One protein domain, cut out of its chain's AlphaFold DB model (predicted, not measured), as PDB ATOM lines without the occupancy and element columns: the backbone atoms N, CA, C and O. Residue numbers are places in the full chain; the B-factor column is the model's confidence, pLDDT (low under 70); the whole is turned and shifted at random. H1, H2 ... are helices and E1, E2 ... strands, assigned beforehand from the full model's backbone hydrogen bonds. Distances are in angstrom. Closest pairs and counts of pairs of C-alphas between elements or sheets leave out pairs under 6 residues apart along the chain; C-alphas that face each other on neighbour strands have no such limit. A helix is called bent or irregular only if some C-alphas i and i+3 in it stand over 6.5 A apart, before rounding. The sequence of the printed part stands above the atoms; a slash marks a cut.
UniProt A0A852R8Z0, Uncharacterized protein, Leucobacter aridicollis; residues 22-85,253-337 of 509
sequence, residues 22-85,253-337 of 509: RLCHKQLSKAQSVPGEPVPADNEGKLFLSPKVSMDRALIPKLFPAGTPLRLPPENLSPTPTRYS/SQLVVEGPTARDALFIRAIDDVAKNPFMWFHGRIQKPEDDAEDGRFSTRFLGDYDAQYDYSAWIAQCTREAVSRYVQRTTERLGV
ATOM      1  N   ARG A  22     -13.509  44.535 -23.204       89.12
ATOM      2  CA  ARG A  22     -12.824  45.089 -24.389       89.12
ATOM      3  C   ARG A  22     -11.574  44.311 -24.803       89.12
ATOM      4  O   ARG A  22     -11.360  44.104 -25.993       89.12
ATOM      5  N   LEU A  23     -10.738  43.953 -23.832       86.50
ATOM      6  CA  LEU A  23      -9.435  43.317 -24.050       86.50
ATOM      7  C   LEU A  23      -9.522  41.792 -24.132       86.50
ATOM      8  O   LEU A  23      -8.531  41.153 -24.473       86.50
ATOM      9  N   CYS A  24     -10.671  41.214 -23.779       84.44
ATOM     10  CA  CYS A  24     -10.847  39.772 -23.729       84.44
ATOM     11  C   CYS A  24     -11.762  39.267 -24.851       84.44
ATOM     12  O   CYS A  24     -11.284  38.596 -25.757       84.44
ATOM     13  N   HIS A  25     -13.053  39.615 -24.826       86.00
ATOM     14  CA  HIS A  25     -14.056  39.018 -25.720       86.00
ATOM     15  C   HIS A  25     -14.662  40.006 -26.725       86.00
ATOM     16  O   HIS A  25     -15.118  39.583 -27.785       86.00
ATOM     17  N   LYS A  26     -14.582  41.327 -26.500       85.19
ATOM     18  CA  LYS A  26     -15.120  42.306 -27.464       85.19
ATOM     19  C   LYS A  26     -14.428  42.249 -28.825       85.19
ATOM     20  O   LYS A  26     -15.060  42.495 -29.844       85.19
ATOM     21  N   GLN A  27     -13.134  41.934 -28.864       82.06
ATOM     22  CA  GLN A  27     -12.412  41.771 -30.132       82.06
ATOM     23  C   GLN A  27     -12.913  40.559 -30.930       82.06
ATOM     24  O   GLN A  27     -12.829  40.557 -32.152       82.06
ATOM     25  N   LEU A  28     -13.469  39.553 -30.249       82.50
ATOM     26  CA  LEU A  28     -14.030  38.362 -30.881       82.50
ATOM     27  C   LEU A  28     -15.429  38.617 -31.453       82.50
ATOM     28  O   LEU A  28     -15.861  37.866 -32.324       82.50
ATOM     29  N   SER A  29     -16.096  39.706 -31.047       84.81
ATOM     30  CA  SER A  29     -17.438  40.082 -31.512       84.81
ATOM     31  C   SER A  29     -17.471  40.692 -32.925       84.81
ATOM     32  O   SER A  29     -18.475  41.284 -33.311       84.81
ATOM     33  N   LYS A  30     -16.356  40.654 -33.660       87.56
ATOM     34  CA  LYS A  30     -16.213  41.142 -35.039       87.56
ATOM     35  C   LYS A  30     -15.314  40.194 -35.818       87.56
ATOM     36  O   LYS A  30     -14.430  39.602 -35.204       87.56
ATOM     37  N   ALA A  31     -15.503  40.079 -37.132       88.81
ATOM     38  CA  ALA A  31     -14.592  39.326 -37.994       88.81
ATOM     39  C   ALA A  31     -13.151  39.821 -37.788       88.81
ATOM     40  O   ALA A  31     -12.922  41.030 -37.693       88.81
ATOM     41  N   GLN A  32     -12.198  38.897 -37.632       87.00
ATOM     42  CA  GLN A  32     -10.807  39.273 -37.355       87.00
ATOM     43  C   GLN A  32     -10.009  39.601 -38.609       87.00
ATOM     44  O   GLN A  32      -8.948  40.214 -38.476       87.00
ATOM     45  N   SER A  33     -10.528  39.182 -39.759       88.75
ATOM     46  CA  SER A  33      -9.905  39.303 -41.067       88.75
ATOM     47  C   SER A  33     -10.954  39.741 -42.091       88.75
ATOM     48  O   SER A  33     -12.135  39.400 -41.947       88.75
ATOM     49  N   VAL A  34     -10.541  40.487 -43.113       90.00
ATOM     50  CA  VAL A  34     -11.408  40.852 -44.248       90.00
ATOM     51  C   VAL A  34     -11.368  39.779 -45.344       90.00
ATOM     52  O   VAL A  34     -10.430  38.974 -45.380       90.00
ATOM     53  N   PRO A  35     -12.368  39.728 -46.245       89.62
ATOM     54  CA  PRO A  35     -12.319  38.796 -47.360       89.62
ATOM     55  C   PRO A  35     -11.067  38.977 -48.223       89.62
ATOM     56  O   PRO A  35     -10.675  40.109 -48.506       89.62
ATOM     57  N   GLY A  36     -10.420  37.873 -48.603       87.31
ATOM     58  CA  GLY A  36      -9.183  37.902 -49.390       87.31
ATOM     59  C   GLY A  36      -7.934  38.423 -48.668       87.31
ATOM     60  O   GLY A  36      -6.925  38.668 -49.326       87.31
ATOM     61  N   GLU A  37      -7.968  38.626 -47.344       90.81
ATOM     62  CA  GLU A  37      -6.815  39.173 -46.619       90.81
ATOM     63  C   GLU A  37      -5.575  38.265 -46.745       90.81
ATOM     64  O   GLU A  37      -5.685  37.064 -46.480       90.81
ATOM     65  N   PRO A  38      -4.394  38.807 -47.116       88.44
ATOM     66  CA  PRO A  38      -3.193  38.012 -47.349       88.44
ATOM     67  C   PRO A  38      -2.782  37.173 -46.137       88.44
ATOM     68  O   PRO A  38      -2.780  37.649 -45.002       88.44
ATOM     69  N   VAL A  39      -2.353  35.937 -46.393       90.44
ATOM     70  CA  VAL A  39      -1.878  35.007 -45.361       90.44
ATOM     71  C   VAL A  39      -0.366  34.805 -45.426       90.44
ATOM     72  O   VAL A  39       0.236  35.001 -46.485       90.44
ATOM     73  N   PRO A  40       0.272  34.389 -44.315       90.38
ATOM     74  CA  PRO A  40       1.636  33.885 -44.362       90.38
ATOM     75  C   PRO A  40       1.772  32.735 -45.366       90.38
ATOM     76  O   PRO A  40       0.820  31.988 -45.601       90.38
ATOM     77  N   ALA A  41       2.971  32.569 -45.925       87.81
ATOM     78  CA  ALA A  41       3.257  31.438 -46.795       87.81
ATOM     79  C   ALA A  41       3.043  30.114 -46.048       87.81
ATOM     80  O   ALA A  41       3.465  29.954 -44.896       87.81
ATOM     81  N   ASP A  42       2.408  29.157 -46.721       88.12
ATOM     82  CA  ASP A  42       2.309  27.796 -46.212       88.12
ATOM     83  C   ASP A  42       3.701  27.191 -45.995       88.12
ATOM     84  O   ASP A  42       4.665  27.519 -46.689       88.12
ATOM     85  N   ASN A  43       3.788  26.219 -45.092       86.25
ATOM     86  CA  ASN A  43       4.981  25.396 -44.926       86.25
ATOM     87  C   ASN A  43       4.616  23.907 -44.900       86.25
ATOM     88  O   ASN A  43       3.446  23.535 -44.986       86.25
ATOM     89  N   GLU A  44       5.618  23.033 -44.824       77.81
ATOM     90  CA  GLU A  44       5.417  21.578 -44.887       77.81
ATOM     91  C   GLU A  44       4.430  21.058 -43.828       77.81
ATOM     92  O   GLU A  44       3.650  20.154 -44.117       77.81
ATOM     93  N   GLY A  45       4.381  21.680 -42.644       84.00
ATOM     94  CA  GLY A  45       3.480  21.277 -41.563       84.00
ATOM     95  C   GLY A  45       2.119  21.975 -41.564       84.00
ATOM     96  O   GLY A  45       1.132  21.374 -41.145       84.00
ATOM     97  N   LYS A  46       2.036  23.226 -42.034       89.31
ATOM     98  CA  LYS A  46       0.882  24.109 -41.812       89.31
ATOM     99  C   LYS A  46       0.356  24.734 -43.095       89.31
ATOM    100  O   LYS A  46       1.105  25.265 -43.911       89.31
ATOM    101  N   LEU A  47      -0.966  24.731 -43.197       88.56
ATOM    102  CA  LEU A  47      -1.744  25.437 -44.198       88.56
ATOM    103  C   LEU A  47      -2.415  26.646 -43.545       88.56
ATOM    104  O   LEU A  47      -3.197  26.474 -42.607       88.56
ATOM    105  N   PHE A  48      -2.147  27.856 -44.029       90.00
ATOM    106  CA  PHE A  48      -2.855  29.037 -43.532       90.00
ATOM    107  C   PHE A  48      -4.202  29.166 -44.232       90.00
ATOM    108  O   PHE A  48      -4.277  29.192 -45.458       90.00
ATOM    109  N   LEU A  49      -5.271  29.218 -43.440       88.38
ATOM    110  CA  LEU A  49      -6.631  29.428 -43.921       88.38
ATOM    111  C   LEU A  49      -6.970  30.920 -43.891       88.38
ATOM    112  O   LEU A  49      -7.457  31.442 -44.882       88.38
ATOM    113  N   SER A  50      -6.626  31.599 -42.792       88.31
ATOM    114  CA  SER A  50      -6.707  33.053 -42.614       88.31
ATOM    115  C   SER A  50      -5.418  33.588 -41.972       88.31
ATOM    116  O   SER A  50      -4.592  32.785 -41.525       88.31
ATOM    117  N   PRO A  51      -5.212  34.919 -41.868       87.88
ATOM    118  CA  PRO A  51      -3.982  35.486 -41.303       87.88
ATOM    119  C   PRO A  51      -3.655  34.980 -39.892       87.88
ATOM    120  O   PRO A  51      -2.497  34.970 -39.480       87.88
ATOM    121  N   LYS A  52      -4.681  34.558 -39.144       86.00
ATOM    122  CA  LYS A  52      -4.571  34.094 -37.753       86.00
ATOM    123  C   LYS A  52      -4.960  32.632 -37.556       86.00
ATOM    124  O   LYS A  52      -4.795  32.122 -36.449       86.00
ATOM    125  N   VAL A  53      -5.473  31.958 -38.586       87.75
ATOM    126  CA  VAL A  53      -5.941  30.572 -38.495       87.75
ATOM    127  C   VAL A  53      -5.155  29.698 -39.459       87.75
ATOM    128  O   VAL A  53      -5.189  29.891 -40.673       87.75
ATOM    129  N   SER A  54      -4.473  28.695 -38.908       89.44
ATOM    130  CA  SER A  54      -3.764  27.664 -39.661       89.44
ATOM    131  C   SER A  54      -4.258  26.278 -39.273       89.44
ATOM    132  O   SER A  54      -4.618  26.052 -38.120       89.44
ATOM    133  N   MET A  55      -4.191  25.342 -40.210       87.06
ATOM    134  CA  MET A  55      -4.486  23.931 -40.000       87.06
ATOM    135  C   MET A  55      -3.257  23.092 -40.343       87.06
ATOM    136  O   MET A  55      -2.544  23.399 -41.300       87.06
ATOM    137  N   ASP A  56      -3.016  22.019 -39.594       88.31
ATOM    138  CA  ASP A  56      -1.947  21.081 -39.933       88.31
ATOM    139  C   ASP A  56      -2.300  20.324 -41.220       88.31
ATOM    140  O   ASP A  56      -3.391  19.762 -41.352       88.31
ATOM    141  N   ARG A  57      -1.369  20.276 -42.178       83.62
ATOM    142  CA  ARG A  57      -1.603  19.634 -43.488       83.62
ATOM    143  C   ARG A  57      -1.945  18.149 -43.362       83.62
ATOM    144  O   ARG A  57      -2.747  17.641 -44.141       83.62
ATOM    145  N   ALA A  58      -1.417  17.481 -42.336       81.12
ATOM    146  CA  ALA A  58      -1.714  16.085 -42.024       81.12
ATOM    147  C   ALA A  58      -3.196  15.820 -41.672       81.12
ATOM    148  O   ALA A  58      -3.632  14.669 -41.697       81.12
ATOM    149  N   LEU A  59      -3.985  16.857 -41.357       79.81
ATOM    150  CA  LEU A  59      -5.417  16.725 -41.070       79.81
ATOM    151  C   LEU A  59      -6.283  16.690 -42.334       79.81
ATOM    152  O   LEU A  59      -7.385  16.153 -42.284       79.81
ATOM    153  N   ILE A  60      -5.804  17.211 -43.470       76.69
ATOM    154  CA  ILE A  60      -6.609  17.325 -44.699       76.69
ATOM    155  C   ILE A  60      -7.143  15.959 -45.167       76.69
ATOM    156  O   ILE A  60      -8.358  15.854 -45.356       76.69
ATOM    157  N   PRO A  61      -6.321  14.890 -45.280       70.50
ATOM    158  CA  PRO A  61      -6.818  13.583 -45.718       70.50
ATOM    159  C   PRO A  61      -7.804  12.946 -44.731       70.50
ATOM    160  O   PRO A  61      -8.626  12.129 -45.131       70.50
ATOM    161  N   LYS A  62      -7.729  13.315 -43.443       73.38
ATOM    162  CA  LYS A  62      -8.641  12.831 -42.394       73.38
ATOM    163  C   LYS A  62      -9.988  13.554 -42.426       73.38
ATOM    164  O   LYS A  62     -11.012  12.943 -42.148       73.38
ATOM    165  N   LEU A  63      -9.984  14.849 -42.751       69.81
ATOM    166  CA  LEU A  63     -11.195  15.671 -42.830       69.81
ATOM    167  C   LEU A  63     -11.992  15.407 -44.110       69.81
ATOM    168  O   LEU A  63     -13.221  15.404 -44.075       69.81
ATOM    169  N   PHE A  64     -11.295  15.167 -45.223       67.81
ATOM    170  CA  PHE A  64     -11.891  14.929 -46.538       67.81
ATOM    171  C   PHE A  64     -11.261  13.695 -47.193       67.81
ATOM    172  O   PHE A  64     -10.508  13.835 -48.162       67.81
ATOM    173  N   PRO A  65     -11.520  12.479 -46.676       66.31
ATOM    174  CA  PRO A  65     -11.030  11.269 -47.318       66.31
ATOM    175  C   PRO A  65     -11.543  11.186 -48.761       66.31
ATOM    176  O   PRO A  65     -12.655  11.627 -49.076       66.31
ATOM    177  N   ALA A  66     -10.725  10.635 -49.658       61.59
ATOM    178  CA  ALA A  66     -11.100  10.476 -51.059       61.59
ATOM    179  C   ALA A  66     -12.425   9.700 -51.177       61.59
ATOM    180  O   ALA A  66     -12.640   8.714 -50.475       61.59
ATOM    181  N   GLY A  67     -13.326  10.168 -52.046       59.16
ATOM    182  CA  GLY A  67     -14.667   9.592 -52.188       59.16
ATOM    183  C   GLY A  67     -15.694  10.077 -51.158       59.16
ATOM    184  O   GLY A  67     -16.816   9.575 -51.156       59.16
ATOM    185  N   THR A  68     -15.361  11.061 -50.308       61.97
ATOM    186  CA  THR A  68     -16.352  11.706 -49.429       61.97
ATOM    187  C   THR A  68     -17.472  12.319 -50.276       61.97
ATOM    188  O   THR A  68     -17.193  13.199 -51.094       61.97
ATOM    189  N   PRO A  69     -18.738  11.897 -50.101       58.72
ATOM    190  CA  PRO A  69     -19.836  12.451 -50.874       58.72
ATOM    191  C   PRO A  69     -20.041  13.921 -50.513       58.72
ATOM    192  O   PRO A  69     -20.162  14.276 -49.335       58.72
ATOM    193  N   LEU A  70     -20.127  14.770 -51.536       59.75
ATOM    194  CA  LEU A  70     -20.580  16.146 -51.384       59.75
ATOM    195  C   LEU A  70     -22.046  16.118 -50.959       59.75
ATOM    196  O   LEU A  70     -22.902  15.595 -51.671       59.75
ATOM    197  N   ARG A  71     -22.334  16.661 -49.779       60.00
ATOM    198  CA  ARG A  71     -23.703  16.840 -49.302       60.00
ATOM    199  C   ARG A  71     -24.063  18.306 -49.442       60.00
ATOM    200  O   ARG A  71     -23.422  19.155 -48.827       60.00
ATOM    201  N   LEU A  72     -25.089  18.585 -50.239       59.28
ATOM    202  CA  LEU A  72     -25.743  19.884 -50.192       59.28
ATOM    203  C   LEU A  72     -26.445  19.989 -48.832       59.28
ATOM    204  O   LEU A  72     -27.127  19.040 -48.433       59.28
ATOM    205  N   PRO A  73     -26.256  21.083 -48.083       59.38
ATOM    206  CA  PRO A  73     -26.996  21.304 -46.856       59.38
ATOM    207  C   PRO A  73     -28.495  21.352 -47.137       59.38
ATOM    208  O   PRO A  73     -28.905  21.751 -48.230       59.38
ATOM    209  N   PRO A  74     -29.320  20.958 -46.159       64.69
ATOM    210  CA  PRO A  74     -30.762  21.046 -46.301       64.69
ATOM    211  C   PRO A  74     -31.187  22.497 -46.566       64.69
ATOM    212  O   PRO A  74     -30.654  23.438 -45.977       64.69
ATOM    213  N   GLU A  75     -32.168  22.680 -47.454       67.44
ATOM    214  CA  GLU A  75     -32.697  24.009 -47.789       67.44
ATOM    215  C   GLU A  75     -33.387  24.684 -46.595       67.44
ATOM    216  O   GLU A  75     -33.429  25.914 -46.521       67.44
ATOM    217  N   ASN A  76     -33.878  23.882 -45.648       79.38
ATOM    218  CA  ASN A  76     -34.564  24.318 -44.438       79.38
ATOM    219  C   ASN A  76     -33.695  24.095 -43.198       79.38
ATOM    220  O   ASN A  76     -32.882  23.171 -43.154       79.38
ATOM    221  N   LEU A  77     -33.913  24.914 -42.164       86.19
ATOM    222  CA  LEU A  77     -33.318  24.687 -40.849       86.19
ATOM    223  C   LEU A  77     -33.809  23.344 -40.310       86.19
ATOM    224  O   LEU A  77     -34.983  23.180 -39.979       86.19
ATOM    225  N   SER A  78     -32.902  22.382 -40.234       87.38
ATOM    226  CA  SER A  78     -33.155  21.083 -39.632       87.38
ATOM    227  C   SER A  78     -32.064  20.755 -38.620       87.38
ATOM    228  O   SER A  78     -30.950  21.291 -38.718       87.38
ATOM    229  N   PRO A  79     -32.354  19.857 -37.668       87.50
ATOM    230  CA  PRO A  79     -31.312  19.199 -36.902       87.50
ATOM    231  C   PRO A  79     -30.283  18.562 -37.843       87.50
ATOM    232  O   PRO A  79     -30.630  18.048 -38.915       87.50
ATOM    233  N   THR A  80     -29.013  18.616 -37.459       84.75
ATOM    234  CA  THR A  80     -27.945  17.890 -38.144       84.75
ATOM    235  C   THR A  80     -27.944  16.453 -37.624       84.75
ATOM    236  O   THR A  80     -27.926  16.269 -36.405       84.75
ATOM    237  N   PRO A  81     -27.923  15.428 -38.498       81.00
ATOM    238  CA  PRO A  81     -27.812  14.047 -38.048       81.00
ATOM    239  C   PRO A  81     -26.565  13.860 -37.182       81.00
ATOM    240  O   PRO A  81     -25.441  14.086 -37.649       81.00
ATOM    241  N   THR A  82     -26.763  13.449 -35.933       83.12
ATOM    242  CA  THR A  82     -25.666  13.157 -35.014       83.12
ATOM    243  C   THR A  82     -25.081  11.798 -35.373       83.12
ATOM    244  O   THR A  82     -25.804  10.831 -35.599       83.12
ATOM    245  N   ARG A  83     -23.753  11.724 -35.494       82.06
ATOM    246  CA  ARG A  83     -23.052  10.452 -35.699       82.06
ATOM    247  C   ARG A  83     -22.527   9.979 -34.359       82.06
ATOM    248  O   ARG A  83     -21.688  10.656 -33.769       82.06
ATOM    249  N   TYR A  84     -23.010   8.829 -33.922       85.44
ATOM    250  CA  TYR A  84     -22.548   8.175 -32.709       85.44
ATOM    251  C   TYR A  84     -21.433   7.191 -33.032       85.44
ATOM    252  O   TYR A  84     -21.374   6.637 -34.134       85.44
ATOM    253  N   SER A  85     -20.513   7.014 -32.088       85.25
ATOM    254  CA  SER A  85     -19.494   5.982 -32.217       85.25
ATOM    255  C   SER A  85     -20.108   4.606 -31.953       85.25
ATOM    256  O   SER A  85     -21.086   4.487 -31.216       85.25
ATOM    257  N   SER A 253     -28.631  36.709 -35.309       94.56
ATOM    258  CA  SER A 253     -28.147  38.057 -34.968       94.56
ATOM    259  C   SER A 253     -26.859  38.068 -34.134       94.56
ATOM    260  O   SER A 253     -26.170  39.086 -34.078       94.56
ATOM    261  N   GLN A 254     -26.539  36.958 -33.462       93.88
ATOM    262  CA  GLN A 254     -25.335  36.822 -32.645       93.88
ATOM    263  C   GLN A 254     -24.149  36.246 -33.428       93.88
ATOM    264  O   GLN A 254     -23.060  36.148 -32.861       93.88
ATOM    265  N   LEU A 255     -24.319  35.840 -34.690       94.12
ATOM    266  CA  LEU A 255     -23.243  35.221 -35.460       94.12
ATOM    267  C   LEU A 255     -22.288  36.263 -36.049       94.12
ATOM    268  O   LEU A 255     -22.678  37.237 -36.689       94.12
ATOM    269  N   VAL A 256     -20.999  36.008 -35.865       93.31
ATOM    270  CA  VAL A 256     -19.895  36.684 -36.535       93.31
ATOM    271  C   VAL A 256     -19.390  35.751 -37.623       93.31
ATOM    272  O   VAL A 256     -18.857  34.681 -37.322       93.31
ATOM    273  N   VAL A 257     -19.547  36.176 -38.872       93.44
ATOM    274  CA  VAL A 257     -19.051  35.466 -40.053       93.44
ATOM    275  C   VAL A 257     -17.741  36.107 -40.500       93.44
ATOM    276  O   VAL A 257     -17.677  37.313 -40.730       93.44
ATOM    277  N   GLU A 258     -16.688  35.303 -40.596       91.62
ATOM    278  CA  GLU A 258     -15.369  35.703 -41.075       91.62
ATOM    279  C   GLU A 258     -14.989  34.878 -42.310       91.62
ATOM    280  O   GLU A 258     -15.018  33.648 -42.282       91.62
ATOM    281  N   GLY A 259     -14.606  35.573 -43.380       87.94
ATOM    282  CA  GLY A 259     -14.234  34.994 -44.669       87.94
ATOM    283  C   GLY A 259     -15.298  35.166 -45.767       87.94
ATOM    284  O   GLY A 259     -16.281  35.878 -45.547       87.94
ATOM    285  N   PRO A 260     -15.115  34.533 -46.943       88.06
ATOM    286  CA  PRO A 260     -13.939  33.747 -47.345       88.06
ATOM    287  C   PRO A 260     -12.652  34.563 -47.227       88.06
ATOM    288  O   PRO A 260     -12.627  35.725 -47.604       88.06
ATOM    289  N   THR A 261     -11.621  33.992 -46.611       84.75
ATOM    290  CA  THR A 261     -10.370  34.705 -46.276       84.75
ATOM    291  C   THR A 261      -9.401  34.630 -47.463       84.75
ATOM    292  O   THR A 261      -9.856  34.850 -48.576       84.75
ATOM    293  N   ALA A 262      -8.102  34.339 -47.312       82.81
ATOM    294  CA  ALA A 262      -7.247  34.092 -48.490       82.81
ATOM    295  C   ALA A 262      -7.620  32.797 -49.225       82.81
ATOM    296  O   ALA A 262      -7.322  32.634 -50.407       82.81
ATOM    297  N   ARG A 263      -8.268  31.873 -48.512       87.19
ATOM    298  CA  ARG A 263      -8.828  30.648 -49.065       87.19
ATOM    299  C   ARG A 263     -10.339  30.666 -48.968       87.19
ATOM    300  O   ARG A 263     -10.922  31.361 -48.132       87.19
ATOM    301  N   ASP A 264     -10.935  29.796 -49.763       87.56
ATOM    302  CA  ASP A 264     -12.335  29.382 -49.751       87.56
ATOM    303  C   ASP A 264     -12.729  28.678 -48.425       87.56
ATOM    304  O   ASP A 264     -13.110  27.507 -48.380       87.56
ATOM    305  N   ALA A 265     -12.596  29.401 -47.309       89.56
ATOM    306  CA  ALA A 265     -12.846  28.966 -45.942       89.56
ATOM    307  C   ALA A 265     -13.615  30.046 -45.166       89.56
ATOM    308  O   ALA A 265     -13.218  31.214 -45.154       89.56
ATOM    309  N   LEU A 266     -14.696  29.634 -44.503       91.06
ATOM    310  CA  LEU A 266     -15.518  30.458 -43.621       91.06
ATOM    311  C   LEU A 266     -15.355  30.024 -42.171       91.06
ATOM    312  O   LEU A 266     -15.354  28.832 -41.863       91.06
ATOM    313  N   PHE A 267     -15.312  31.011 -41.285       91.56
ATOM    314  CA  PHE A 267     -15.287  30.843 -39.842       91.56
ATOM    315  C   PHE A 267     -16.514  31.525 -39.253       91.56
ATOM    316  O   PHE A 267     -16.660  32.741 -39.368       91.56
ATOM    317  N   ILE A 268     -17.393  30.765 -38.605       92.44
ATOM    318  CA  ILE A 268     -18.585  31.318 -37.955       92.44
ATOM    319  C   ILE A 268     -18.520  31.030 -36.464       92.44
ATOM    320  O   ILE A 268     -18.256  29.904 -36.037       92.44
ATOM    321  N   ARG A 269     -18.753  32.066 -35.663       92.12
ATOM    322  CA  ARG A 269     -18.818  31.981 -34.201       92.12
ATOM    323  C   ARG A 269     -19.917  32.878 -33.653       92.12
ATOM    324  O   ARG A 269     -20.262  33.866 -34.290       92.12
ATOM    325  N   ALA A 270     -20.410  32.586 -32.461       92.12
ATOM    326  CA  ALA A 270     -21.349  33.443 -31.753       92.12
ATOM    327  C   ALA A 270     -20.633  34.474 -30.859       92.12
ATOM    328  O   ALA A 270     -19.592  34.194 -30.257       92.12
ATOM    329  N   ILE A 271     -21.195  35.680 -30.764       90.19
ATOM    330  CA  ILE A 271     -20.766  36.718 -29.818       90.19
ATOM    331  C   ILE A 271     -20.996  36.219 -28.389       90.19
ATOM    332  O   ILE A 271     -22.075  35.731 -28.080       90.19
ATOM    333  N   ASP A 272     -20.009  36.420 -27.513       87.38
ATOM    334  CA  ASP A 272     -20.035  36.007 -26.101       87.38
ATOM    335  C   ASP A 272     -20.169  34.495 -25.865       87.38
ATOM    336  O   ASP A 272     -20.636  34.085 -24.804       87.38
ATOM    337  N   ASP A 273     -19.754  33.666 -26.823       87.44
ATOM    338  CA  ASP A 273     -19.626  32.222 -26.629       87.44
ATOM    339  C   ASP A 273     -18.173  31.808 -26.322       87.44
ATOM    340  O   ASP A 273     -17.224  32.498 -26.701       87.44
ATOM    341  N   VAL A 274     -17.990  30.678 -25.624       69.31
ATOM    342  CA  VAL A 274     -16.666  30.139 -25.238       69.31
ATOM    343  C   VAL A 274     -16.052  29.268 -26.324       69.31
ATOM    344  O   VAL A 274     -14.871  28.958 -26.198       69.31
ATOM    345  N   ALA A 275     -16.793  28.878 -27.374       60.56
ATOM    346  CA  ALA A 275     -16.300  27.993 -28.431       60.56
ATOM    347  C   ALA A 275     -14.907  28.435 -28.913       60.56
ATOM    348  O   ALA A 275     -14.764  29.359 -29.716       60.56
ATOM    349  N   LYS A 276     -13.866  27.784 -28.369       54.31
ATOM    350  CA  LYS A 276     -12.462  28.204 -28.519       54.31
ATOM    351  C   LYS A 276     -12.034  28.167 -29.982       54.31
ATOM    352  O   LYS A 276     -11.098  28.860 -30.364       54.31
ATOM    353  N   ASN A 277     -12.761  27.382 -30.774       65.56
ATOM    354  CA  ASN A 277     -12.610  27.260 -32.203       65.56
ATOM    355  C   ASN A 277     -13.928  27.681 -32.871       65.56
ATOM    356  O   ASN A 277     -14.974  27.125 -32.524       65.56
ATOM    357  N   PRO A 278     -13.899  28.631 -33.822       78.06
ATOM    358  CA  PRO A 278     -15.057  28.896 -34.664       78.06
ATOM    359  C   PRO A 278     -15.427  27.633 -35.448       78.06
ATOM    360  O   PRO A 278     -14.562  26.817 -35.780       78.06
ATOM    361  N   PHE A 279     -16.704  27.488 -35.791       86.56
ATOM    362  CA  PHE A 279     -17.094  26.484 -36.769       86.56
ATOM    363  C   PHE A 279     -16.486  26.844 -38.127       86.56
ATOM    364  O   PHE A 279     -16.469  28.015 -38.515       86.56
ATOM    365  N   MET A 280     -15.973  25.834 -38.827       87.50
ATOM    366  CA  MET A 280     -15.266  25.991 -40.095       87.50
ATOM    367  C   MET A 280     -16.045  25.321 -41.220       87.50
ATOM    368  O   MET A 280     -16.424  24.156 -41.099       87.50
ATOM    369  N   TRP A 281     -16.218  26.038 -42.325       87.62
ATOM    370  CA  TRP A 281     -16.735  25.495 -43.577       87.62
ATOM    371  C   TRP A 281     -15.747  25.768 -44.695       87.62
ATOM    372  O   TRP A 281     -15.129  26.830 -44.742       87.62
ATOM    373  N   PHE A 282     -15.641  24.823 -45.619       86.50
ATOM    374  CA  PHE A 282     -14.803  24.955 -46.800       86.50
ATOM    375  C   PHE A 282     -15.678  24.928 -48.038       86.50
ATOM    376  O   PHE A 282     -16.590  24.104 -48.140       86.50
ATOM    377  N   HIS A 283     -15.398  25.828 -48.969       82.38
ATOM    378  CA  HIS A 283     -16.061  25.835 -50.257       82.38
ATOM    379  C   HIS A 283     -15.301  24.912 -51.215       82.38
ATOM    380  O   HIS A 283     -14.072  24.974 -51.327       82.38
ATOM    381  N   GLY A 284     -16.034  24.011 -51.867       74.31
ATOM    382  CA  GLY A 284     -15.511  23.174 -52.940       74.31
ATOM    383  C   GLY A 284     -15.888  23.790 -54.278       74.31
ATOM    384  O   GLY A 284     -17.074  23.891 -54.584       74.31
ATOM    385  N   ARG A 285     -14.904  24.186 -55.090       70.38
ATOM    386  CA  ARG A 285     -15.180  24.615 -56.467       70.38
ATOM    387  C   ARG A 285     -15.208  23.399 -57.377       70.38
ATOM    388  O   ARG A 285     -14.261  22.609 -57.373       70.38
ATOM    389  N   ILE A 286     -16.274  23.273 -58.161       67.25
ATOM    390  CA  ILE A 286     -16.306  22.357 -59.301       67.25
ATOM    391  C   ILE A 286     -15.334  22.916 -60.334       67.25
ATOM    392  O   ILE A 286     -15.486  24.055 -60.782       67.25
ATOM    393  N   GLN A 287     -14.307  22.142 -60.672       60.53
ATOM    394  CA  GLN A 287     -13.453  22.504 -61.792       60.53
ATOM    395  C   GLN A 287     -14.257  22.296 -63.074       60.53
ATOM    396  O   GLN A 287     -14.990  21.312 -63.195       60.53
ATOM    397  N   LYS A 288     -14.155  23.234 -64.026       56.50
ATOM    398  CA  LYS A 288     -14.646  22.957 -65.378       56.50
ATOM    399  C   LYS A 288     -13.944  21.674 -65.849       56.50
ATOM    400  O   LYS A 288     -12.725  21.613 -65.687       56.50
ATOM    401  N   PRO A 289     -14.677  20.666 -66.352       56.22
ATOM    402  CA  PRO A 289     -14.045  19.464 -66.875       56.22
ATOM    403  C   PRO A 289     -13.057  19.888 -67.965       56.22
ATOM    404  O   PRO A 289     -13.450  20.597 -68.890       56.22
ATOM    405  N   GLU A 290     -11.779  19.537 -67.812       53.31
ATOM    406  CA  GLU A 290     -10.777  19.764 -68.863       53.31
ATOM    407  C   GLU A 290     -10.986  18.801 -70.044       53.31
ATOM    408  O   GLU A 290     -10.604  19.149 -71.152       53.31
ATOM    409  N   ASP A 291     -11.698  17.683 -69.835       48.91
ATOM    410  CA  ASP A 291     -12.105  16.723 -70.865       48.91
ATOM    411  C   ASP A 291     -13.569  16.281 -70.653       48.91
ATOM    412  O   ASP A 291     -14.041  16.184 -69.516       48.91
ATOM    413  N   ASP A 292     -14.285  16.064 -71.762       52.34
ATOM    414  CA  ASP A 292     -15.727  15.808 -71.906       52.34
ATOM    415  C   ASP A 292     -16.413  15.070 -70.738       52.34
ATOM    416  O   ASP A 292     -16.202  13.885 -70.475       52.34
ATOM    417  N   ALA A 293     -17.341  15.765 -70.077       51.44
ATOM    418  CA  ALA A 293     -18.224  15.195 -69.063       51.44
ATOM    419  C   ALA A 293     -19.415  14.450 -69.702       51.44
ATOM    420  O   ALA A 293     -20.566  14.820 -69.472       51.44
ATOM    421  N   GLU A 294     -19.166  13.396 -70.483       53.03
ATOM    422  CA  GLU A 294     -20.237  12.475 -70.918       53.03
ATOM    423  C   GLU A 294     -20.663  11.506 -69.791       53.03
ATOM    424  O   GLU A 294     -21.807  11.057 -69.751       53.03
ATOM    425  N   ASP A 295     -19.800  11.277 -68.793       58.50
ATOM    426  CA  ASP A 295     -20.020  10.290 -67.719       58.50
ATOM    427  C   ASP A 295     -20.686  10.855 -66.445       58.50
ATOM    428  O   ASP A 295     -20.833  10.147 -65.442       58.50
ATOM    429  N   GLY A 296     -21.039  12.147 -66.418       57.00
ATOM    430  CA  GLY A 296     -21.650  12.798 -65.246       57.00
ATOM    431  C   GLY A 296     -20.753  12.869 -63.997       57.00
ATOM    432  O   GLY A 296     -21.248  13.076 -62.886       57.00
ATOM    433  N   ARG A 297     -19.435  12.687 -64.151       57.38
ATOM    434  CA  ARG A 297     -18.443  12.786 -63.067       57.38
ATOM    435  C   ARG A 297     -17.832  14.187 -63.030       57.38
ATOM    436  O   ARG A 297     -17.380  14.691 -64.048       57.38
ATOM    437  N   PHE A 298     -17.763  14.782 -61.840       60.16
ATOM    438  CA  PHE A 298     -17.148  16.093 -61.614       60.16
ATOM    439  C   PHE A 298     -16.029  15.979 -60.578       60.16
ATOM    440  O   PHE A 298     -16.188  15.298 -59.561       60.16
ATOM    441  N   SER A 299     -14.910  16.667 -60.807       61.75
ATOM    442  CA  SER A 299     -13.871  16.861 -59.797       61.75
ATOM    443  C   SER A 299     -14.118  18.172 -59.047       61.75
ATOM    444  O   SER A 299     -14.497  19.198 -59.620       61.75
ATOM    445  N   THR A 300     -13.917  18.143 -57.729       65.69
ATOM    446  CA  THR A 300     -13.954  19.351 -56.900       65.69
ATOM    447  C   THR A 300     -12.630  19.530 -56.187       65.69
ATOM    448  O   THR A 300     -11.997  18.560 -55.768       65.69
ATOM    449  N   ARG A 301     -12.207  20.787 -56.047       67.81
ATOM    450  CA  ARG A 301     -11.051  21.156 -55.230       67.81
ATOM    451  C   ARG A 301     -11.532  21.986 -54.048       67.81
ATOM    452  O   ARG A 301     -12.188  23.011 -54.230       67.81
ATOM    453  N   PHE A 302     -11.196  21.538 -52.843       73.25
ATOM    454  CA  PHE A 302     -11.383  22.312 -51.618       73.25
ATOM    455  C   PHE A 302     -10.208  23.264 -51.403       73.25
ATOM    456  O   PHE A 302      -9.101  22.998 -51.880       73.25
ATOM    457  N   LEU A 303     -10.436  24.338 -50.640       76.69
ATOM    458  CA  LEU A 303      -9.387  25.281 -50.225       76.69
ATOM    459  C   LEU A 303      -8.706  26.004 -51.400       76.69
ATOM    460  O   LEU A 303      -7.498  26.258 -51.353       76.69
ATOM    461  N   GLY A 304      -9.482  26.318 -52.444       79.25
ATOM    462  CA  GLY A 304      -9.044  27.185 -53.537       79.25
ATOM    463  C   GLY A 304      -8.710  28.599 -53.056       79.25
ATOM    464  O   GLY A 304      -9.172  29.025 -51.992       79.25
ATOM    465  N   ASP A 305      -7.901  29.308 -53.840       85.44
ATOM    466  CA  ASP A 305      -7.567  30.708 -53.577       85.44
ATOM    467  C   ASP A 305      -8.818  31.579 -53.709       85.44
ATOM    468  O   ASP A 305      -9.657  31.340 -54.583       85.44
ATOM    469  N   TYR A 306      -8.950  32.586 -52.850       86.56
ATOM    470  CA  TYR A 306     -10.072  33.520 -52.885       86.56
ATOM    471  C   TYR A 306     -10.226  34.187 -54.259       86.56
ATOM    472  O   TYR A 306      -9.259  34.687 -54.833       86.56
ATOM    473  N   ASP A 307     -11.458  34.212 -54.767       87.81
ATOM    474  CA  ASP A 307     -11.810  34.851 -56.032       87.81
ATOM    475  C   ASP A 307     -12.781  36.005 -55.786       87.81
ATOM    476  O   ASP A 307     -13.963  35.802 -55.526       87.81
ATOM    477  N   ALA A 308     -12.284  37.234 -55.908       87.75
ATOM    478  CA  ALA A 308     -13.085  38.436 -55.705       87.75
ATOM    479  C   ALA A 308     -14.251  38.592 -56.703       87.75
ATOM    480  O   ALA A 308     -15.136  39.412 -56.464       87.75
ATOM    481  N   GLN A 309     -14.253  37.850 -57.816       89.19
ATOM    482  CA  GLN A 309     -15.327  37.870 -58.814       89.19
ATOM    483  C   GLN A 309     -16.419  36.831 -58.536       89.19
ATOM    484  O   GLN A 309     -17.498  36.913 -59.125       89.19
ATOM    485  N   TYR A 310     -16.164  35.860 -57.657       85.69
ATOM    486  CA  TYR A 310     -17.132  34.823 -57.321       85.69
ATOM    487  C   TYR A 310     -18.167  35.329 -56.306       85.69
ATOM    488  O   TYR A 310     -17.828  35.942 -55.291       85.69
ATOM    489  N   ASP A 311     -19.447  35.039 -56.552       87.38
ATOM    490  CA  ASP A 311     -20.519  35.362 -55.611       87.38
ATOM    491  C   ASP A 311     -20.631  34.292 -54.514       87.38
ATOM    492  O   ASP A 311     -21.253  33.242 -54.678       87.38
ATOM    493  N   TYR A 312     -20.040  34.586 -53.357       87.75
ATOM    494  CA  TYR A 312     -20.101  33.724 -52.178       87.75
ATOM    495  C   TYR A 312     -21.390  33.875 -51.356       87.75
ATOM    496  O   TYR A 312     -21.540  33.176 -50.352       87.75
ATOM    497  N   SER A 313     -22.309  34.778 -51.713       88.81
ATOM    498  CA  SER A 313     -23.455  35.139 -50.864       88.81
ATOM    499  C   SER A 313     -24.347  33.943 -50.520       88.81
ATOM    500  O   SER A 313     -24.685  33.743 -49.351       88.81
ATOM    501  N   ALA A 314     -24.658  33.096 -51.505       86.06
ATOM    502  CA  ALA A 314     -25.469  31.896 -51.315       86.06
ATOM    503  C   ALA A 314     -24.797  30.893 -50.363       86.06
ATOM    504  O   ALA A 314     -25.437  30.380 -49.441       86.06
ATOM    505  N   TRP A 315     -23.492  30.664 -50.533       86.81
ATOM    506  CA  TRP A 315     -22.717  29.780 -49.663       86.81
ATOM    507  C   TRP A 315     -22.618  30.326 -48.233       86.81
ATOM    508  O   TRP A 315     -22.861  29.590 -47.277       86.81
ATOM    509  N   ILE A 316     -22.352  31.626 -48.071       90.44
ATOM    510  CA  ILE A 316     -22.317  32.287 -46.760       90.44
ATOM    511  C   ILE A 316     -23.672  32.167 -46.055       90.44
ATOM    512  O   ILE A 316     -23.721  31.792 -44.880       90.44
ATOM    513  N   ALA A 317     -24.777  32.442 -46.753       89.81
ATOM    514  CA  ALA A 317     -26.125  32.325 -46.199       89.81
ATOM    515  C   ALA A 317     -26.439  30.883 -45.773       89.81
ATOM    516  O   ALA A 317     -26.996  30.646 -44.700       89.81
ATOM    517  N   GLN A 318     -26.035  29.904 -46.581       88.12
ATOM    518  CA  GLN A 318     -26.181  28.484 -46.279       88.12
ATOM    519  C   GLN A 318     -25.383  28.067 -45.035       88.12
ATOM    520  O   GLN A 318     -25.963  27.497 -44.111       88.12
ATOM    521  N   CYS A 319     -24.092  28.403 -44.961       90.12
ATOM    522  CA  CYS A 319     -23.253  28.116 -43.795       90.12
ATOM    523  C   CYS A 319     -23.760  28.818 -42.532       90.12
ATOM    524  O   CYS A 319     -23.719  28.243 -41.449       90.12
ATOM    525  N   THR A 320     -24.288  30.036 -42.662       91.69
ATOM    526  CA  THR A 320     -24.876  30.776 -41.538       91.69
ATOM    527  C   THR A 320     -26.113  30.063 -40.994       91.69
ATOM    528  O   THR A 320     -26.230  29.893 -39.783       91.69
ATOM    529  N   ARG A 321     -27.008  29.572 -41.864       91.12
ATOM    530  CA  ARG A 321     -28.169  28.766 -41.443       91.12
ATOM    531  C   ARG A 321     -27.748  27.465 -40.764       91.12
ATOM    532  O   ARG A 321     -28.276  27.129 -39.709       91.12
ATOM    533  N   GLU A 322     -26.756  26.770 -41.313       90.88
ATOM    534  CA  GLU A 322     -26.222  25.560 -40.683       90.88
ATOM    535  C   GLU A 322     -25.598  25.860 -39.309       90.88
ATOM    536  O   GLU A 322     -25.796  25.105 -38.358       90.88
ATOM    537  N   ALA A 323     -24.891  26.985 -39.167       92.00
ATOM    538  CA  ALA A 323     -24.352  27.428 -37.885       92.00
ATOM    539  C   ALA A 323     -25.463  27.665 -36.850       92.00
ATOM    540  O   ALA A 323     -25.314  27.239 -35.706       92.00
ATOM    541  N   VAL A 324     -26.586  28.281 -37.247       94.00
ATOM    542  CA  VAL A 324     -27.768  28.427 -36.378       94.00
ATOM    543  C   VAL A 324     -28.257  27.058 -35.904       94.00
ATOM    544  O   VAL A 324     -28.374  26.854 -34.694       94.00
ATOM    545  N   SER A 325     -28.459  26.106 -36.825       93.50
ATOM    546  CA  SER A 325     -28.846  24.731 -36.479       93.50
ATOM    547  C   SER A 325     -27.892  24.098 -35.469       93.50
ATOM    548  O   SER A 325     -28.339  23.556 -34.462       93.50
ATOM    549  N   ARG A 326     -26.577  24.221 -35.687       92.44
ATOM    550  CA  ARG A 326     -25.555  23.657 -34.792       92.44
ATOM    551  C   ARG A 326     -25.573  24.285 -33.399       92.44
ATOM    552  O   ARG A 326     -25.413  23.559 -32.423       92.44
ATOM    553  N   TYR A 327     -25.763  25.599 -33.278       93.38
ATOM    554  CA  TYR A 327     -25.827  26.265 -31.972       93.38
ATOM    555  C   TYR A 327     -27.067  25.863 -31.172       93.38
ATOM    556  O   TYR A 327     -26.942  25.552 -29.988       93.38
ATOM    557  N   VAL A 328     -28.236  25.829 -31.818       94.38
ATOM    558  CA  VAL A 328     -29.485  25.377 -31.186       94.38
ATOM    559  C   VAL A 328     -29.358  23.916 -30.758       94.38
ATOM    560  O   VAL A 328     -29.548  23.604 -29.584       94.38
ATOM    561  N   GLN A 329     -28.941  23.042 -31.677       93.81
ATOM    562  CA  GLN A 329     -28.759  21.619 -31.407       93.81
ATOM    563  C   GLN A 329     -27.765  21.371 -30.269       93.81
ATOM    564  O   GLN A 329     -28.070  20.606 -29.360       93.81
ATOM    565  N   ARG A 330     -26.612  22.057 -30.255       92.12
ATOM    566  CA  ARG A 330     -25.606  21.930 -29.186       92.12
ATOM    567  C   ARG A 330     -26.206  22.203 -27.807       92.12
ATOM    568  O   ARG A 330     -25.947  21.453 -26.869       92.12
ATOM    569  N   THR A 331     -26.988  23.272 -27.660       91.75
ATOM    570  CA  THR A 331     -27.621  23.588 -26.372       91.75
ATOM    571  C   THR A 331     -28.704  22.573 -26.011       91.75
ATOM    572  O   THR A 331     -28.810  22.188 -24.846       91.75
ATOM    573  N   THR A 332     -29.472  22.095 -26.989       92.38
ATOM    574  CA  THR A 332     -30.508  21.081 -26.766       92.38
ATOM    575  C   THR A 332     -29.918  19.730 -26.357       92.38
ATOM    576  O   THR A 332     -30.388  19.151 -25.380       92.38
ATOM    577  N   GLU A 333     -28.839  19.277 -27.004       92.25
ATOM    578  CA  GLU A 333     -28.086  18.072 -26.625       92.25
ATOM    579  C   GLU A 333     -27.582  18.152 -25.180       92.25
ATOM    580  O   GLU A 333     -27.800  17.237 -24.389       92.25
ATOM    581  N   ARG A 334     -26.958  19.273 -24.799       91.94
ATOM    582  CA  ARG A 334     -26.428  19.476 -23.440       91.94
ATOM    583  C   ARG A 334     -27.510  19.452 -22.370       91.94
ATOM    584  O   ARG A 334     -27.301  18.862 -21.310       91.94
ATOM    585  N   LEU A 335     -28.654  20.071 -22.653       91.19
ATOM    586  CA  LEU A 335     -29.803  20.046 -21.757       91.19
ATOM    587  C   LEU A 335     -30.379  18.638 -21.614       91.19
ATOM    588  O   LEU A 335     -30.558  18.186 -20.487       91.19
ATOM    589  N   GLY A 336     -30.603  17.920 -22.716       91.81
ATOM    590  CA  GLY A 336     -31.143  16.561 -22.633       91.81
ATOM    591  C   GLY A 336     -30.190  15.573 -21.953       91.81
ATOM    592  O   GLY A 336     -30.649  14.688 -21.237       91.81
ATOM    593  N   VAL A 337     -28.868  15.746 -22.092       92.06
ATOM    594  CA  VAL A 337     -27.886  14.975 -21.305       92.06
ATOM    595  C   VAL A 337     -28.008  15.305 -19.818       92.06
ATOM    596  O   VAL A 337     -28.045  14.386 -19.002       92.06
TER     597      VAL A 337
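Overview. This is residues 22 to 85 and 253 to 337 of the 509 residues of an uncharacterized protein of Leucobacter aridicollis (UniProt A0A852R8Z0). A small antiparallel sheet, E3 E4 E5, has the long helix H3 slanting over one face, while E5 runs on into E6 of a second hairpin, E6 and E7, whose loop sticks out at residues 290 to 296. A separate hairpin, E1 and E2, with the short helix H2 directly after it, lies off to one side, near the sheet at Leu 49 and Ala 265. The 149 printed residues hold three named helices and seven named strands, in the order H1 E1 E2 H2 E3 E4 E5 E6 E7 H3; the class is mixed, helices and strands, with under half of the residues, 65, in named elements. The whole is compact, with a radius of gyration of the C-alphas of 17.0 A and spans of 52 by 37 by 30 A.

Along the chain. H1 is residues 26 to 29, from C-alpha 26 at (-15.120, 42.306, -27.464). E1 is residues 46 to 50, 11.8 A long, E2 residues 53 to 56, and H2 residues 57 to 63; H2 is irregular, but only just: C-alphas 58 and 61 are 6.8 A apart. After the cut come E3, residues 255 to 258, E4, residues 265 to 270, 17.1 A, and E5, residues 279 to 282, with C-alpha 279 at (-17.094, 26.484, -36.769). E6 is residues 284 to 286 and E7 residues 300 to 302. H3 is residues 313 to 337, 36.1 A, ending at C-alpha 337 at (-27.886, 14.975, -21.305).

Arrangement. E3, E4 and E5 form a meander, each strand the antiparallel neighbour of the one before, with N 256 and O 269 at 2.8 A and N 266 and O 281 at 2.8 A. H3 is on this sheet at a height of 7.6 A, making two layers, a helix on one face of a sheet. It is over E4, only just not over E5 as well, with 2 C-alphas falling on E5, and runs slantwise to the strands, at 43 degrees to E4 on the local plane; the closest C-alphas of the two are those of Ile 268 and Ala 323, 7.0 A apart. H1 only grazes the sheet, with residues 28 to 29. E5 runs on into E6 at 16 degrees. In the hairpin E6 and E7, N 301 and O 285 are 3.0 A apart. In the hairpin E1 and E2, N 47 and O 55 are 2.8 A apart. The closest C-alphas of E1 and H2 are those of Lys 46 and Arg 57, 5.4 A. H2 and H3 are apart. Every O i to N i+4 pair of H3 is within hydrogen-bond range; H2 has 1 of 3, beside 3 of 4 O i to N i+3 pairs, and H1 is too short for an i+4 pair.

Size, cuts and confidence. The two C-alphas farthest apart, those of Arg 22 and Glu 294, are 57.3 A apart. Residues 86 to 252 are not printed, and C-alphas 85 and 253 stand 33.3 A apart across the cut. The links H1 to E1 and E6 to E7 are long. Residues 331 to 337 of H3 stand free. Mean pLDDT of the printed part is 81.3; residues 63 to 75, 274 to 277 and 286 to 301 are under 70.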